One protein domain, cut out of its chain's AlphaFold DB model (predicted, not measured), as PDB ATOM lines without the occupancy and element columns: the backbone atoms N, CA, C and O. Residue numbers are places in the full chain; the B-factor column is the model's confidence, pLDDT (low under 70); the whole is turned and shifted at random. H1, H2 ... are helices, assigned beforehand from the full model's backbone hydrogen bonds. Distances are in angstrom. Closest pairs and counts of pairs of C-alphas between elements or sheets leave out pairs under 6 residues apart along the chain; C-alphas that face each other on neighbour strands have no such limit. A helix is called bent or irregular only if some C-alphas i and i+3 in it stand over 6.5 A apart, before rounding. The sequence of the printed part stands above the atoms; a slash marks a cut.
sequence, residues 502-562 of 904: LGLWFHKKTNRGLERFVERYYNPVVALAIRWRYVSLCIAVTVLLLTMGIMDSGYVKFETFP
ATOM      1  N   LEU A 502      27.696  84.627 -15.554       62.56
ATOM      2  CA  LEU A 502      26.421  84.672 -14.828       62.56
ATOM      3  C   LEU A 502      26.381  83.638 -13.693       62.56
ATOM      4  O   LEU A 502      26.070  84.004 -12.561       62.56
ATOM      5  N   GLY A 503      26.791  82.392 -13.959       64.50
ATOM      6  CA  GLY A 503      26.882  81.345 -12.933       64.50
ATOM      7  C   GLY A 503      27.845  81.699 -11.792       64.50
ATOM      8  O   GLY A 503      27.486  81.591 -10.624       64.50
ATOM      9  N   LEU A 504      29.037  82.220 -12.109       66.88
ATOM     10  CA  LEU A 504      30.016  82.660 -11.102       66.88
ATOM     11  C   LEU A 504      29.547  83.874 -10.287       66.88
ATOM     12  O   LEU A 504      29.903  84.009  -9.117       66.88
ATOM     13  N   TRP A 505      28.783  84.785 -10.893       67.94
ATOM     14  CA  TRP A 505      28.188  85.914 -10.179       67.94
ATOM     15  C   TRP A 505      27.109  85.448  -9.199       67.94
ATOM     16  O   TRP A 505      27.099  85.895  -8.051       67.94
ATOM     17  N   PHE A 506      26.248  84.522  -9.630       70.31
ATOM     18  CA  PHE A 506      25.194  83.954  -8.796       70.31
ATOM     19  C   PHE A 506      25.782  83.183  -7.609       70.31
ATOM     20  O   PHE A 506      25.447  83.494  -6.470       70.31
ATOM     21  N   HIS A 507      26.762  82.310  -7.864       69.88
ATOM     22  CA  HIS A 507      27.494  81.543  -6.845       69.88
ATOM     23  C   HIS A 507      28.207  82.440  -5.817       69.88
ATOM     24  O   HIS A 507      28.093  82.260  -4.607       69.88
ATOM     25  N   LYS A 508      28.870  83.513  -6.266       72.31
ATOM     26  CA  LYS A 508      29.486  84.487  -5.345       72.31
ATOM     27  C   LYS A 508      28.460  85.238  -4.499       72.31
ATOM     28  O   LYS A 508      28.785  85.655  -3.387       72.31
ATOM     29  N   LYS A 509      27.259  85.482  -5.028       78.12
ATOM     30  CA  LYS A 509      26.182  86.169  -4.307       78.12
ATOM     31  C   LYS A 509      25.526  85.241  -3.284       78.12
ATOM     32  O   LYS A 509      25.241  85.708  -2.182       78.12
ATOM     33  N   THR A 510      25.329  83.967  -3.624       77.94
ATOM     34  CA  THR A 510      24.767  82.943  -2.732       77.94
ATOM     35  C   THR A 510      25.732  82.620  -1.599       77.94
ATOM     36  O   THR A 510      25.329  82.753  -0.447       77.94
ATOM     37  N   ASN A 511      27.016  82.369  -1.882       76.00
ATOM     38  CA  ASN A 511      28.015  82.132  -0.831       76.00
ATOM     39  C   ASN A 511      28.169  83.325   0.112       76.00
ATOM     40  O   ASN A 511      28.092  83.151   1.321       76.00
ATOM     41  N   ARG A 512      28.256  84.560  -0.401       79.94
ATOM     42  CA  ARG A 512      28.273  85.747   0.478       79.94
ATOM     43  C   ARG A 512      26.977  85.942   1.257       79.94
ATOM     44  O   ARG A 512      26.966  86.658   2.255       79.94
ATOM     45  N   GLY A 513      25.849  85.461   0.738       84.38
ATOM     46  CA  GLY A 513      24.572  85.469   1.449       84.38
ATOM     47  C   GLY A 513      24.591  84.482   2.612       84.38
ATOM     48  O   GLY A 513      24.243  84.861   3.727       84.38
ATOM     49  N   LEU A 514      25.066  83.263   2.351       83.94
ATOM     50  CA  LEU A 514      25.219  82.204   3.340       83.94
ATOM     51  C   LEU A 514      26.241  82.578   4.416       83.94
ATOM     52  O   LEU A 514      25.902  82.520   5.588       83.94
ATOM     53  N   GLU A 515      27.435  83.043   4.047       83.25
ATOM     54  CA  GLU A 515      28.462  83.511   4.992       83.25
ATOM     55  C   GLU A 515      27.906  84.612   5.905       83.25
ATOM     56  O   GLU A 515      28.006  84.515   7.124       83.25
ATOM     57  N   ARG A 516      27.198  85.605   5.345       87.31
ATOM     58  CA  ARG A 516      26.525  86.636   6.152       87.31
ATOM     59  C   ARG A 516      25.452  86.061   7.070       87.31
ATOM     60  O   ARG A 516      25.285  86.573   8.171       87.31
ATOM     61  N   PHE A 517      24.703  85.050   6.636       90.25
ATOM     62  CA  PHE A 517      23.716  84.389   7.489       90.25
ATOM     63  C   PHE A 517      24.391  83.625   8.634       90.25
ATOM     64  O   PHE A 517      23.981  83.756   9.790       90.25
ATOM     65  N   VAL A 518      25.455  82.886   8.318       89.62
ATOM     66  CA  VAL A 518      26.247  82.126   9.284       89.62
ATOM     67  C   VAL A 518      26.851  83.066  10.326       89.62
ATOM     68  O   VAL A 518      26.664  82.865  11.522       89.62
ATOM     69  N   GLU A 519      27.492  84.149   9.896       91.00
ATOM     70  CA  GLU A 519      28.128  85.113  10.795       91.00
ATOM     71  C   GLU A 519      27.121  85.934  11.611       91.00
ATOM     72  O   GLU A 519      27.362  86.202  12.787       91.00
ATOM     73  N   ARG A 520      25.991  86.342  11.013       92.56
ATOM     74  CA  ARG A 520      25.042  87.275  11.646       92.56
ATOM     75  C   ARG A 520      23.963  86.602  12.487       92.56
ATOM     76  O   ARG A 520      23.486  87.225  13.432       92.56
ATOM     77  N   TYR A 521      23.547  85.386  12.141       92.81
ATOM     78  CA  TYR A 521      22.434  84.702  12.808       92.81
ATOM     79  C   TYR A 521      22.870  83.383  13.442       92.81
ATOM     80  O   TYR A 521      22.668  83.204  14.640       92.81
ATOM     81  N   TYR A 522      23.511  82.488  12.688       94.12
ATOM     82  CA  TYR A 522      23.875  81.162  13.200       94.12
ATOM     83  C   TYR A 522      24.917  81.232  14.326       94.12
ATOM     84  O   TYR A 522      24.661  80.742  15.423       94.12
ATOM     85  N   ASN A 523      26.056  81.900  14.104       93.62
ATOM     86  CA  ASN A 523      27.143  81.989  15.083       93.62
ATOM     87  C   ASN A 523      26.700  82.640  16.407       93.62
ATOM     88  O   ASN A 523      27.005  82.078  17.460       93.62
ATOM     89  N   PRO A 524      25.948  83.763  16.417       93.88
ATOM     90  CA  PRO A 524      25.427  84.331  17.659       93.88
ATOM     91  C   PRO A 524      24.453  83.405  18.393       93.88
ATOM     92  O   PRO A 524      24.501  83.330  19.619       93.88
ATOM     93  N   VAL A 525      23.594  82.678  17.669       92.94
ATOM     94  CA  VAL A 525      22.650  81.721  18.269       92.94
ATOM     95  C   VAL A 525      23.389  80.528  18.873       92.94
ATOM     96  O   VAL A 525      23.104  80.150  20.007       92.94
ATOM     97  N   VAL A 526      24.381  79.975  18.173       93.62
ATOM     98  CA  VAL A 526      25.225  78.892  18.697       93.62
ATOM     99  C   VAL A 526      26.020  79.370  19.913       93.62
ATOM    100  O   VAL A 526      26.056  78.681  20.929       93.62
ATOM    101  N   ALA A 527      26.594  80.573  19.867       93.38
ATOM    102  CA  ALA A 527      27.291  81.156  21.011       93.38
ATOM    103  C   ALA A 527      26.357  81.350  22.218       93.38
ATOM    104  O   ALA A 527      26.757  81.082  23.352       93.38
ATOM    105  N   LEU A 528      25.104  81.765  21.990       94.19
ATOM    106  CA  LEU A 528      24.083  81.862  23.034       94.19
ATOM    107  C   LEU A 528      23.726  80.481  23.605       94.19
ATOM    108  O   LEU A 528      23.672  80.335  24.825       94.19
ATOM    109  N   ALA A 529      23.553  79.469  22.752       93.50
ATOM    110  CA  ALA A 529      23.272  78.095  23.165       93.50
ATOM    111  C   ALA A 529      24.422  77.494  23.994       93.50
ATOM    112  O   ALA A 529      24.188  76.877  25.030       93.50
ATOM    113  N   ILE A 530      25.677  77.743  23.607       94.00
ATOM    114  CA  ILE A 530      26.858  77.319  24.377       94.00
ATOM    115  C   ILE A 530      26.931  78.075  25.711       94.00
ATOM    116  O   ILE A 530      27.185  77.471  26.757       94.00
ATOM    117  N   ARG A 531      26.674  79.393  25.706       95.25
ATOM    118  CA  ARG A 531      26.666  80.213  26.929       95.25
ATOM    119  C   ARG A 531      25.602  79.732  27.914       95.25
ATOM    120  O   ARG A 531      25.858  79.707  29.116       95.25
ATOM    121  N   TRP A 532      24.429  79.340  27.422       96.38
ATOM    122  CA  TRP A 532      23.313  78.821  28.214       96.38
ATOM    123  C   TRP A 532      23.155  77.302  28.052       96.38
ATOM    124  O   TRP A 532      22.039  76.795  27.973       96.38
ATOM    125  N   ARG A 533      24.270  76.557  28.065       95.31
ATOM    126  CA  ARG A 533      24.302  75.102  27.808       95.31
ATOM    127  C   ARG A 533      23.297  74.273  28.609       95.31
ATOM    128  O   ARG A 533      22.734  73.330  28.070       95.31
ATOM    129  N   TYR A 534      23.043  74.624  29.872       95.62
ATOM    130  CA  TYR A 534      22.043  73.923  30.683       95.62
ATOM    131  C   TYR A 534      20.617  74.227  30.225       95.62
ATOM    132  O   TYR A 534      19.797  73.323  30.188       95.62
ATOM    133  N   VAL A 535      20.328  75.464  29.815       95.12
ATOM    134  CA  VAL A 535      19.023  75.830  29.247       95.12
ATOM    135  C   VAL A 535      18.820  75.117  27.915       95.12
ATOM    136  O   VAL A 535      17.757  74.552  27.698       95.12
ATOM    137  N   SER A 536      19.836  75.070  27.050       93.75
ATOM    138  CA  SER A 536      19.769  74.324  25.788       93.75
ATOM    139  C   SER A 536      19.555  72.825  26.005       93.75
ATOM    140  O   SER A 536      18.732  72.231  25.314       93.75
ATOM    141  N   LEU A 537      20.230  72.226  26.993       95.12
ATOM    142  CA  LEU A 537      20.002  70.834  27.382       95.12
ATOM    143  C   LEU A 537      18.577  70.629  27.911       95.12
ATOM    144  O   LEU A 537      17.902  69.704  27.474       95.12
ATOM    145  N   CYS A 538      18.095  71.508  28.794       96.81
ATOM    146  CA  CYS A 538      16.725  71.454  29.294       96.81
ATOM    147  C   CYS A 538      15.710  71.586  28.158       96.81
ATOM    148  O   CYS A 538      14.746  70.841  28.140       96.81
ATOM    149  N   ILE A 539      15.926  72.476  27.185       96.00
ATOM    150  CA  ILE A 539      15.052  72.599  26.010       96.00
ATOM    151  C   ILE A 539      15.050  71.294  25.209       96.00
ATOM    152  O   ILE A 539      13.977  70.812  24.868       96.00
ATOM    153  N   ALA A 540      16.217  70.698  24.943       94.94
ATOM    154  CA  ALA A 540      16.303  69.438  24.207       94.94
ATOM    155  C   ALA A 540      15.582  68.291  24.936       94.94
ATOM    156  O   ALA A 540      14.803  67.567  24.319       94.94
ATOM    157  N   VAL A 541      15.784  68.165  26.252       96.81
ATOM    158  CA  VAL A 541      15.099  67.168  27.089       96.81
ATOM    159  C   VAL A 541      13.598  67.443  27.149       96.81
ATOM    160  O   VAL A 541      12.814  66.517  27.007       96.81
ATOM    161  N   THR A 542      13.174  68.698  27.292       97.31
ATOM    162  CA  THR A 542      11.754  69.070  27.286       97.31
ATOM    163  C   THR A 542      11.102  68.744  25.950       97.31
ATOM    164  O   THR A 542      10.008  68.198  25.941       97.31
ATOM    165  N   VAL A 543      11.759  69.022  24.821       96.69
ATOM    166  CA  VAL A 543      11.246  68.643  23.498       96.69
ATOM    167  C   VAL A 543      11.135  67.124  23.383       96.69
ATOM    168  O   VAL A 543      10.103  66.649  22.927       96.69
ATOM    169  N   LEU A 544      12.130  66.366  23.855       95.69
ATOM    170  CA  LEU A 544      12.084  64.901  23.877       95.69
ATOM    171  C   LEU A 544      10.940  64.363  24.754       95.69
ATOM    172  O   LEU A 544      10.220  63.458  24.347       95.69
ATOM    173  N   LEU A 545      10.746  64.926  25.947       96.44
ATOM    174  CA  LEU A 545       9.659  64.537  26.848       96.44
ATOM    175  C   LEU A 545       8.291  64.939  26.290       96.44
ATOM    176  O   LEU A 545       7.332  64.195  26.456       96.44
ATOM    177  N   LEU A 546       8.191  66.079  25.601       95.38
ATOM    178  CA  LEU A 546       6.969  66.499  24.918       95.38
ATOM    179  C   LEU A 546       6.644  65.576  23.744       95.38
ATOM    180  O   LEU A 546       5.489  65.198  23.593       95.38
ATOM    181  N   THR A 547       7.626  65.178  22.930       92.56
ATOM    182  CA  THR A 547       7.378  64.243  21.824       92.56
ATOM    183  C   THR A 547       7.002  62.857  22.341       92.56
ATOM    184  O   THR A 547       6.026  62.292  21.859       92.56
ATOM    185  N   MET A 548       7.697  62.345  23.364       91.88
ATOM    186  CA  MET A 548       7.323  61.096  24.040       91.88
ATOM    187  C   MET A 548       5.926  61.188  24.666       91.88
ATOM    188  O   MET A 548       5.111  60.294  24.468       91.88
ATOM    189  N   GLY A 549       5.613  62.292  25.348       93.69
ATOM    190  CA  GLY A 549       4.303  62.531  25.952       93.69
ATOM    191  C   GLY A 549       3.177  62.639  24.921       93.69
ATOM    192  O   GLY A 549       2.080  62.146  25.161       93.69
ATOM    193  N   ILE A 550       3.427  63.221  23.744       93.19
ATOM    194  CA  ILE A 550       2.459  63.261  22.634       93.19
ATOM    195  C   ILE A 550       2.194  61.856  22.065       93.19
ATOM    196  O   ILE A 550       1.062  61.561  21.680       93.19
ATOM    197  N   MET A 551       3.210  60.988  22.022       87.75
ATOM    198  CA  MET A 551       3.027  59.591  21.617       87.75
ATOM    199  C   MET A 551       2.238  58.795  22.666       87.75
ATOM    200  O   MET A 551       1.294  58.100  22.306       87.75
ATOM    201  N   ASP A 552       2.578  58.937  23.950       89.81
ATOM    202  CA  ASP A 552       1.951  58.184  25.050       89.81
ATOM    203  C   ASP A 552       0.516  58.649  25.361       89.81
ATOM    204  O   ASP A 552      -0.368  57.849  25.647       89.81
ATOM    205  N   SER A 553       0.236  59.946  25.210       89.44
ATOM    206  CA  SER A 553      -1.107  60.522  25.405       89.44
ATOM    207  C   SER A 553      -2.154  60.063  24.381       89.44
ATOM    208  O   SER A 553      -3.320  60.444  24.494       89.44
ATOM    209  N   GLY A 554      -1.768  59.281  23.368       83.25
ATOM    210  CA  GLY A 554      -2.684  58.742  22.360       83.25
ATOM    211  C   GLY A 554      -3.174  59.762  21.326       83.25
ATOM    212  O   GLY A 554      -4.021  59.427  20.495       83.25
ATOM    213  N   TYR A 555      -2.647  60.995  21.332       87.81
ATOM    214  CA  TYR A 555      -2.930  61.981  20.281       87.81
ATOM    215  C   TYR A 555      -2.375  61.534  18.924       87.81
ATOM    216  O   TYR A 555      -3.027  61.722  17.896       87.81
ATOM    217  N   VAL A 556      -1.183  60.931  18.915       84.69
ATOM    218  CA  VAL A 556      -0.618  60.287  17.725       84.69
ATOM    219  C   VAL A 556      -1.081  58.838  17.706       84.69
ATOM    220  O   VAL A 556      -0.631  58.018  18.501       84.69
ATOM    221  N   LYS A 557      -2.003  58.527  16.797       80.50
ATOM    222  CA  LYS A 557      -2.533  57.173  16.635       80.50
ATOM    223  C   LYS A 557      -1.537  56.305  15.871       80.50
ATOM    224  O   LYS A 557      -0.961  56.749  14.880       80.50
ATOM    225  N   PHE A 558      -1.358  55.070  16.327       71.19
ATOM    226  CA  PHE A 558      -0.586  54.058  15.617       71.19
ATOM    227  C   PHE A 558      -1.500  53.314  14.637       71.19
ATOM    228  O   PHE A 558      -2.538  52.792  15.038       71.19
ATOM    229  N   GLU A 559      -1.113  53.268  13.365       70.19
ATOM    230  CA  GLU A 559      -1.796  52.503  12.320       70.19
ATOM    231  C   GLU A 559      -0.759  51.599  11.644       70.19
ATOM    232  O   GLU A 559       0.232  52.084  11.097       70.19
ATOM    233  N   THR A 560      -0.957  50.281  11.723       60.72
ATOM    234  CA  THR A 560       0.022  49.284  11.255       60.72
ATOM    235  C   THR A 560       0.237  49.352   9.743       60.72
ATOM    236  O   THR A 560       1.364  49.212   9.268       60.72
ATOM    237  N   PHE A 561      -0.831  49.606   8.983       61.44
ATOM    238  CA  PHE A 561      -0.784  49.804   7.539       61.44
ATOM    239  C   PHE A 561      -1.739  50.926   7.143       61.44
ATOM    240  O   PHE A 561      -2.915  50.838   7.486       61.44
ATOM    241  N   PRO A 562      -1.279  51.943   6.393       60.03
ATOM    242  CA  PRO A 562      -2.180  52.962   5.891       60.03
ATOM    243  C   PRO A 562      -3.133  52.325   4.887       60.03
ATOM    244  O   PRO A 562      -2.697  51.655   3.940       60.03
TER     245      PRO A 562
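AT A GLANCE: This is residues 502 to 562 of the 904 residues of the protein "Efflux RND transporter permease subunit" of Candidatus Hydrogenedentes bacterium (UniProt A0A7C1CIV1). The long, bent helix H1 and the helix H2 meet near their ends as an open V, with a loose tail, residues 553 to 562, after H2. The printed part has 61 residues, with two named helices in the order H1, H2, which hold 50 of them, and no named strand; the class is all helix. The whole is extended, with a radius of gyration of the C-alphas of 20.0 A, and flat, spanning 53 by 39 by 11 A.

IN THESE COORDINATES: H1, residues 502 to 531, was assigned as one helix by its hydrogen bonds but is bent: C-alphas 520 and 523 are 6.6 A apart. Arm H1a, residues 502 to 520, is 26.6 A long from C-alpha 502 at (26.421, 84.672, -14.828); arm H1b, residues 523 to 531, is 12.0 A. H2, residues 533 to 552, is 28.2 A long and ends at C-alpha 552, (1.951, 58.184, 25.050).

HOW THE PARTS SIT: H1a and H1b stand at a shallow tilt of 26 degrees. H1b and H2 only just touch, only at the corner, with 3 pairs of C-alphas within 8 A; H2 does so with residues 535 to 536 alone. The closest C-alphas, of Ala 529 and Ser 536, are 5.8 A apart. Their lines are about perpendicular, at 90 degrees. H1a and H2 are apart. In H1a, H1b and H2 every O i to N i+4 pair is within hydrogen-bond range.

THE WHOLE: The farthest C-alphas, of Leu 502 and Ser 553, are 54.4 A apart. The printed part has no cut, and the link from H1 to H2 is tight. The pLDDT is under 70 at residues 502 to 505, 507 and 560 to 562.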